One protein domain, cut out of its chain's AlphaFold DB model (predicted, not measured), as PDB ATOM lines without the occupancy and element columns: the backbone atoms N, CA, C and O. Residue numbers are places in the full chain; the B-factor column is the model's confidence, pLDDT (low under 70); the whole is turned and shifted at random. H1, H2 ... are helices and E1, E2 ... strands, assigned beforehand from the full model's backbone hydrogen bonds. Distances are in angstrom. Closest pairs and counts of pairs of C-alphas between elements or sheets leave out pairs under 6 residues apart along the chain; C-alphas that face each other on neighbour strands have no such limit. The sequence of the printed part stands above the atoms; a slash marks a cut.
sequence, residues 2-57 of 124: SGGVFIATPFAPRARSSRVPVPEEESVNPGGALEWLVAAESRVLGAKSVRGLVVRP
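What this domain is: This is residues 2 to 57 of the 124 residues of an uncharacterized protein of Sorangium cellulosum (strain So ce56) (UniProt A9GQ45). There is little regular structure here: two short parallel strands, E1 and E2, lie side by side, and one helix, H1, packs on them with its residues 40 to 45. A long loop without named elements, residues 9 to 35, makes one end of the elongated outline, and Ser 2 lies at the other. The printed part has 56 residues, 18 of them in named elements, in the order E1, H1, E2, a mixed class. It is only just loose, close to compact, with a radius of gyration of the C-alphas of 12.4 A and spans of 41 by 25 by 16 A.

Where its parts are: Find C-alpha 5 at (263.299, 307.022, 204.739), where E1, residues 5 to 8, begins. H1, residues 36 to 45, runs 14.6 A. E2, residues 51 to 54, ends at C-alpha 54, (259.797, 297.395, 204.776).

How they stand to each other: Look at N 6 and O 51, 2.8 A apart and within hydrogen-bond range, between parallel neighbours E1 and E2, at 26 degrees. E1, H1 and E2 form a strand-helix-strand unit, parallel neighbour strands with a helix between, its crossover right-handed. The closest C-alphas of H1 and E2 are Val 44 and Gly 52, 5.0 A. In H1 every O i to N i+4 pair is within hydrogen-bond range.

The domain as a whole: The C-alphas of Ser 2 and Arg 19 are farthest apart, 41.5 A. The printed part has no cut; the link E1 to H1 is long. Residues 2 to 3 and 11 to 13 have pLDDT under 70.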
ATOM      1  N   SER A   2     264.672 317.252 206.253       50.44
ATOM      2  CA  SER A   2     265.061 316.533 205.031       50.44
ATOM      3  C   SER A   2     264.410 315.147 205.023       50.44
ATOM      4  O   SER A   2     264.548 314.407 205.995       50.44
ATOM      5  N   GLY A   3     263.675 314.828 203.956       65.38
ATOM      6  CA  GLY A   3     262.814 313.649 203.835       65.38
ATOM      7  C   GLY A   3     263.556 312.313 203.791       65.38
ATOM      8  O   GLY A   3     263.560 311.648 202.759       65.38
ATOM      9  N   GLY A   4     264.168 311.899 204.899       74.38
ATOM     10  CA  GLY A   4     264.741 310.565 205.066       74.38
ATOM     11  C   GLY A   4     263.682 309.458 204.989       74.38
ATOM     12  O   GLY A   4     262.483 309.707 205.132       74.38
ATOM     13  N   VAL A   5     264.131 308.234 204.723       87.12
ATOM     14  CA  VAL A   5     263.299 307.022 204.739       87.12
ATOM     15  C   VAL A   5     263.618 306.251 206.014       87.12
ATOM     16  O   VAL A   5     264.787 306.072 206.347       87.12
ATOM     17  N   PHE A   6     262.589 305.796 206.725       90.50
ATOM     18  CA  PHE A   6     262.738 304.844 207.819       90.50
ATOM     19  C   PHE A   6     262.598 303.429 207.252       90.50
ATOM     20  O   PHE A   6     261.521 303.063 206.782       90.50
ATOM     21  N   ILE A   7     263.681 302.651 207.271       91.19
ATOM     22  CA  ILE A   7     263.707 301.291 206.722       91.19
ATOM     23  C   ILE A   7     263.658 300.280 207.867       91.19
ATOM     24  O   ILE A   7     264.517 300.294 208.746       91.19
ATOM     25  N   ALA A   8     262.687 299.372 207.824       91.69
ATOM     26  CA  ALA A   8     262.628 298.202 208.689       91.69
ATOM     27  C   ALA A   8     262.988 296.939 207.900       91.69
ATOM     28  O   ALA A   8     262.456 296.698 206.816       91.69
ATOM     29  N   THR A   9     263.880 296.127 208.468       91.56
ATOM     30  CA  THR A   9     264.277 294.827 207.912       91.56
ATOM     31  C   THR A   9     263.897 293.735 208.910       91.56
ATOM     32  O   THR A   9     264.691 293.426 209.802       91.56
ATOM     33  N   PRO A  10     262.660 293.214 208.855       81.88
ATOM     34  CA  PRO A  10     262.225 292.143 209.739       81.88
ATOM     35  C   PRO A  10     263.035 290.865 209.494       81.88
ATOM     36  O   PRO A  10     263.405 290.536 208.369       81.88
ATOM     37  N   PHE A  11     263.300 290.145 210.583       69.69
ATOM     38  CA  PHE A  11     264.188 288.979 210.631       69.69
ATOM     39  C   PHE A  11     263.688 287.769 209.823       69.69
ATOM     40  O   PHE A  11     264.488 286.927 209.424       69.69
ATOM     41  N   ALA A  12     262.379 287.678 209.579       69.56
ATOM     42  CA  ALA A  12     261.766 286.579 208.849       69.56
ATOM     43  C   ALA A  12     260.928 287.117 207.682       69.56
ATOM     44  O   ALA A  12     260.099 288.011 207.894       69.56
ATOM     45  N   PRO A  13     261.091 286.577 206.460       69.12
ATOM     46  CA  PRO A  13     260.192 286.905 205.372       69.12
ATOM     47  C   PRO A  13     258.789 286.418 205.735       69.12
ATOM     48  O   PRO A  13     258.558 285.231 205.954       69.12
ATOM     49  N   ARG A  14     257.829 287.343 205.778       84.44
ATOM     50  CA  ARG A  14     256.401 287.037 205.940       84.44
ATOM     51  C   ARG A  14     255.788 286.510 204.639       84.44
ATOM     52  O   ARG A  14     254.726 286.957 204.230       84.44
ATOM     53  N   ALA A  15     256.475 285.585 203.977       83.75
ATOM     54  CA  ALA A  15     256.061 284.959 202.726       83.75
ATOM     55  C   ALA A  15     255.753 283.476 202.965       83.75
ATOM     56  O   ALA A  15     256.383 282.835 203.807       83.75
ATOM     57  N   ARG A  16     254.795 282.918 202.217       85.56
ATOM     58  CA  ARG A  16     254.539 281.472 202.245       85.56
ATOM     59  C   ARG A  16     255.703 280.701 201.615       85.56
ATOM     60  O   ARG A  16     256.414 281.227 200.757       85.56
ATOM     61  N   SER A  17     255.826 279.420 201.956       85.62
ATOM     62  CA  SER A  17     256.644 278.501 201.160       85.62
ATOM     63  C   SER A  17     256.051 278.368 199.754       85.62
ATOM     64  O   SER A  17     254.847 278.154 199.593       85.62
ATOM     65  N   SER A  18     256.884 278.536 198.732       86.44
ATOM     66  CA  SER A  18     256.461 278.544 197.334       86.44
ATOM     67  C   SER A  18     257.592 278.072 196.423       86.44
ATOM     68  O   SER A  18     258.768 278.296 196.705       86.44
ATOM     69  N   ARG A  19     257.230 277.440 195.300       88.50
ATOM     70  CA  ARG A  19     258.165 277.107 194.207       88.50
ATOM     71  C   ARG A  19     258.262 278.193 193.136       88.50
ATOM     72  O   ARG A  19     259.060 278.071 192.214       88.50
ATOM     73  N   VAL A  20     257.451 279.236 193.261       89.38
ATOM     74  CA  VAL A  20     257.436 280.411 192.386       89.38
ATOM     75  C   VAL A  20     257.654 281.673 193.224       89.38
ATOM     76  O   VAL A  20     257.368 281.637 194.427       89.38
ATOM     77  N   PRO A  21     258.135 282.780 192.631       88.44
ATOM     78  CA  PRO A  21     258.276 284.046 193.343       88.44
ATOM     79  C   PRO A  21     256.987 284.443 194.073       88.44
ATOM     80  O   PRO A  21     255.889 284.299 193.531       88.44
ATOM     81  N   VAL A  22     257.128 284.909 195.314       88.88
ATOM     82  CA  VAL A  22     256.014 285.405 196.132       88.88
ATOM     83  C   VAL A  22     255.998 286.933 196.031       88.88
ATOM     84  O   VAL A  22     257.044 287.536 196.279       88.88
ATOM     85  N   PRO A  23     254.864 287.552 195.661       90.00
ATOM     86  CA  PRO A  23     254.769 289.002 195.527       90.00
ATOM     87  C   PRO A  23     254.745 289.701 196.895       90.00
ATOM     88  O   PRO A  23     254.355 289.112 197.907       90.00
ATOM     89  N   GLU A  24     255.154 290.965 196.937       87.62
ATOM     90  CA  GLU A  24     255.330 291.738 198.171       87.62
ATOM     91  C   GLU A  24     254.016 292.056 198.902       87.62
ATOM     92  O   GLU A  24     254.019 292.242 200.129       87.62
ATOM     93  N   GLU A  25     252.900 292.099 198.168       88.44
ATOM     94  CA  GLU A  25     251.552 292.282 198.714       88.44
ATOM     95  C   GLU A  25     251.104 291.075 199.536       88.44
ATOM     96  O   GLU A  25     250.265 291.200 200.433       88.44
ATOM     97  N   GLU A  26     251.671 289.902 199.259       86.69
ATOM     98  CA  GLU A  26     251.380 288.719 200.036       86.69
ATOM     99  C   GLU A  26     252.100 288.776 201.380       86.69
ATOM    100  O   GLU A  26     253.280 289.118 201.497       86.69
ATOM    101  N   SER A  27     251.358 288.484 202.442       84.62
ATOM    102  CA  SER A  27     251.872 288.538 203.801       84.62
ATOM    103  C   SER A  27     251.245 287.437 204.642       84.62
ATOM    104  O   SER A  27     250.040 287.425 204.874       84.62
ATOM    105  N   VAL A  28     252.080 286.529 205.134       87.19
ATOM    106  CA  VAL A  28     251.697 285.461 206.062       87.19
ATOM    107  C   VAL A  28     251.931 285.937 207.497       87.19
ATOM    108  O   VAL A  28     252.920 286.617 207.787       87.19
ATOM    109  N   ASN A  29     251.018 285.613 208.415       88.38
ATOM    110  CA  ASN A  29     251.295 285.757 209.843       88.38
ATOM    111  C   ASN A  29     252.188 284.577 210.269       88.38
ATOM    112  O   ASN A  29     251.724 283.440 210.194       88.38
ATOM    113  N   PRO A  30     253.444 284.813 210.691       83.94
ATOM    114  CA  PRO A  30     254.333 283.729 211.102       83.94
ATOM    115  C   PRO A  30     253.860 283.017 212.382       83.94
ATOM    116  O   PRO A  30     254.315 281.910 212.654       83.94
ATOM    117  N   GLY A  31     252.954 283.629 213.158       88.25
ATOM    118  CA  GLY A  31     252.461 283.099 214.426       88.25
ATOM    119  C   GLY A  31     253.541 283.002 215.511       88.25
ATOM    120  O   GLY A  31     254.700 283.389 215.325       88.25
ATOM    121  N   GLY A  32     253.145 282.486 216.677       89.50
ATOM    122  CA  GLY A  32     254.049 282.182 217.787       89.50
ATOM    123  C   GLY A  32     254.935 283.362 218.202       89.50
ATOM    124  O   GLY A  32     254.495 284.507 218.272       89.50
ATOM    125  N   ALA A  33     256.219 283.090 218.449       89.06
ATOM    126  CA  ALA A  33     257.183 284.093 218.912       89.06
ATOM    127  C   ALA A  33     257.445 285.243 217.913       89.06
ATOM    128  O   ALA A  33     258.069 286.239 218.278       89.06
ATOM    129  N   LEU A  34     256.993 285.121 216.659       89.88
ATOM    130  CA  LEU A  34     257.213 286.107 215.599       89.88
ATOM    131  C   LEU A  34     255.946 286.885 215.214       89.88
ATOM    132  O   LEU A  34     256.019 287.761 214.352       89.88
ATOM    133  N   GLU A  35     254.803 286.621 215.849       91.50
ATOM    134  CA  GLU A  35     253.525 287.278 215.530       91.50
ATOM    135  C   GLU A  35     253.600 288.815 215.617       91.50
ATOM    136  O   GLU A  35     253.001 289.532 214.812       91.50
ATOM    137  N   TRP A  36     254.426 289.342 216.523       91.19
ATOM    138  CA  TRP A  36     254.636 290.782 216.698       91.19
ATOM    139  C   TRP A  36     255.148 291.496 215.430       91.19
ATOM    140  O   TRP A  36     254.940 292.706 215.284       91.19
ATOM    141  N   LEU A  37     255.767 290.773 214.486       91.00
ATOM    142  CA  LEU A  37     256.245 291.334 213.217       91.00
ATOM    143  C   LEU A  37     255.108 291.942 212.389       91.00
ATOM    144  O   LEU A  37     255.325 292.940 211.701       91.00
ATOM    145  N   VAL A  38     253.888 291.398 212.491       91.38
ATOM    146  CA  VAL A  38     252.711 291.933 211.788       91.38
ATOM    147  C   VAL A  38     252.441 293.375 212.225       91.38
ATOM    148  O   VAL A  38     252.295 294.275 211.390       91.38
ATOM    149  N   ALA A  39     252.438 293.615 213.538       92.50
ATOM    150  CA  ALA A  39     252.200 294.936 214.110       92.50
ATOM    151  C   ALA A  39     253.363 295.899 213.828       92.50
ATOM    152  O   ALA A  39     253.135 297.069 213.513       92.50
ATOM    153  N   ALA A  40     254.605 295.409 213.893       91.75
ATOM    154  CA  ALA A  40     255.791 296.211 213.608       91.75
ATOM    155  C   ALA A  40     255.810 296.721 212.157       91.75
ATOM    156  O   ALA A  40     255.973 297.922 211.935       91.75
ATOM    157  N   GLU A  41     255.582 295.846 211.174       92.44
ATOM    158  CA  GLU A  41     255.532 296.249 209.764       92.44
ATOM    159  C   GLU A  41     254.373 297.213 209.488       92.44
ATOM    160  O   GLU A  41     254.567 298.237 208.832       92.44
ATOM    161  N   SER A  42     253.190 296.937 210.048       93.12
ATOM    162  CA  SER A  42     252.008 297.798 209.892       93.12
ATOM    163  C   SER A  42     252.258 299.208 210.428       93.12
ATOM    164  O   SER A  42     251.872 300.197 209.804       93.12
ATOM    165  N   ARG A  43     252.963 299.322 211.559       94.25
ATOM    166  CA  ARG A  43     253.329 300.615 212.148       94.25
ATOM    167  C   ARG A  43     254.288 301.406 211.264       94.25
ATOM    168  O   ARG A  43     254.151 302.623 211.172       94.25
ATOM    169  N   VAL A  44     255.251 300.736 210.634       93.44
ATOM    170  CA  VAL A  44     256.209 301.380 209.725       93.44
ATOM    171  C   VAL A  44     255.512 301.867 208.463       93.44
ATOM    172  O   VAL A  44     255.673 303.029 208.094       93.44
ATOM    173  N   LEU A  45     254.704 301.013 207.835       92.50
ATOM    174  CA  LEU A  45     253.991 301.343 206.599       92.50
ATOM    175  C   LEU A  45     252.896 302.402 206.813       92.50
ATOM    176  O   LEU A  45     252.640 303.204 205.922       92.50
ATOM    177  N   GLY A  46     252.274 302.439 207.995       94.25
ATOM    178  CA  GLY A  46     251.241 303.416 208.356       94.25
ATOM    179  C   GLY A  46     251.763 304.742 208.924       94.25
ATOM    180  O   GLY A  46     250.960 305.608 209.286       94.25
ATOM    181  N   ALA A  47     253.081 304.921 209.056       93.00
ATOM    182  CA  ALA A  47     253.652 306.120 209.659       93.00
ATOM    183  C   ALA A  47     253.407 307.363 208.784       93.00
ATOM    184  O   ALA A  47     253.796 307.412 207.623       93.00
ATOM    185  N   LYS A  48     252.786 308.401 209.360       90.62
ATOM    186  CA  LYS A  48     252.483 309.658 208.644       90.62
ATOM    187  C   LYS A  48     253.613 310.688 208.699       90.62
ATOM    188  O   LYS A  48     253.689 311.563 207.846       90.62
ATOM    189  N   SER A  49     254.464 310.616 209.722       87.75
ATOM    190  CA  SER A  49     255.531 311.593 209.983       87.75
ATOM    191  C   SER A  49     256.861 311.257 209.304       87.75
ATOM    192  O   SER A  49     257.744 312.108 209.240       87.75
ATOM    193  N   VAL A  50     257.015 310.030 208.797       88.38
ATOM    194  CA  VAL A  50     258.213 309.547 208.099       88.38
ATOM    195  C   VAL A  50     257.805 308.727 206.880       88.38
ATOM    196  O   VAL A  50     256.735 308.129 206.866       88.38
ATOM    197  N   ARG A  51     258.673 308.648 205.867       90.31
ATOM    198  CA  ARG A  51     258.488 307.686 204.772       90.31
ATOM    199  C   ARG A  51     258.937 306.305 205.243       90.31
ATOM    200  O   ARG A  51     260.139 306.063 205.312       90.31
ATOM    201  N   GLY A  52     257.998 305.436 205.599       92.38
ATOM    202  CA  GLY A  52     258.289 304.053 205.982       92.38
ATOM    203  C   GLY A  52     258.562 303.148 204.777       92.38
ATOM    204  O   GLY A  52     257.913 303.275 203.741       92.38
ATOM    205  N   LEU A  53     259.511 302.223 204.922       92.00
ATOM    206  CA  LEU A  53     259.801 301.152 203.969       92.00
ATOM    207  C   LEU A  53     260.072 299.851 204.734       92.00
ATOM    208  O   LEU A  53     260.817 299.850 205.713       92.00
ATOM    209  N   VAL A  54     259.504 298.741 204.266       92.69
ATOM    210  CA  VAL A  54     259.797 297.395 204.776       92.69
ATOM    211  C   VAL A  54     260.541 296.622 203.693       92.69
ATOM    212  O   VAL A  54     260.063 296.535 202.566       92.69
ATOM    213  N   VAL A  55     261.698 296.058 204.032       91.88
ATOM    214  CA  VAL A  55     262.482 295.189 203.139       91.88
ATOM    215  C   VAL A  55     262.529 293.796 203.755       91.88
ATOM    216  O   VAL A  55     263.043 293.635 204.858       91.88
ATOM    217  N   ARG A  56     261.994 292.791 203.053       91.81
ATOM    218  CA  ARG A  56     261.948 291.389 203.504       91.81
ATOM    219  C   ARG A  56     262.947 290.546 202.696       91.81
ATOM    220  O   ARG A  56     262.542 289.927 201.713       91.81
ATOM    221  N   PRO A  57     264.250 290.554 203.029       91.94
ATOM    222  CA  PRO A  57     265.213 289.755 202.286       91.94
ATOM    223  C   PRO A  57     264.963 288.252 202.510       91.94
ATOM    224  O   PRO A  57     264.424 287.859 203.550       91.94
TER     225      PRO A  57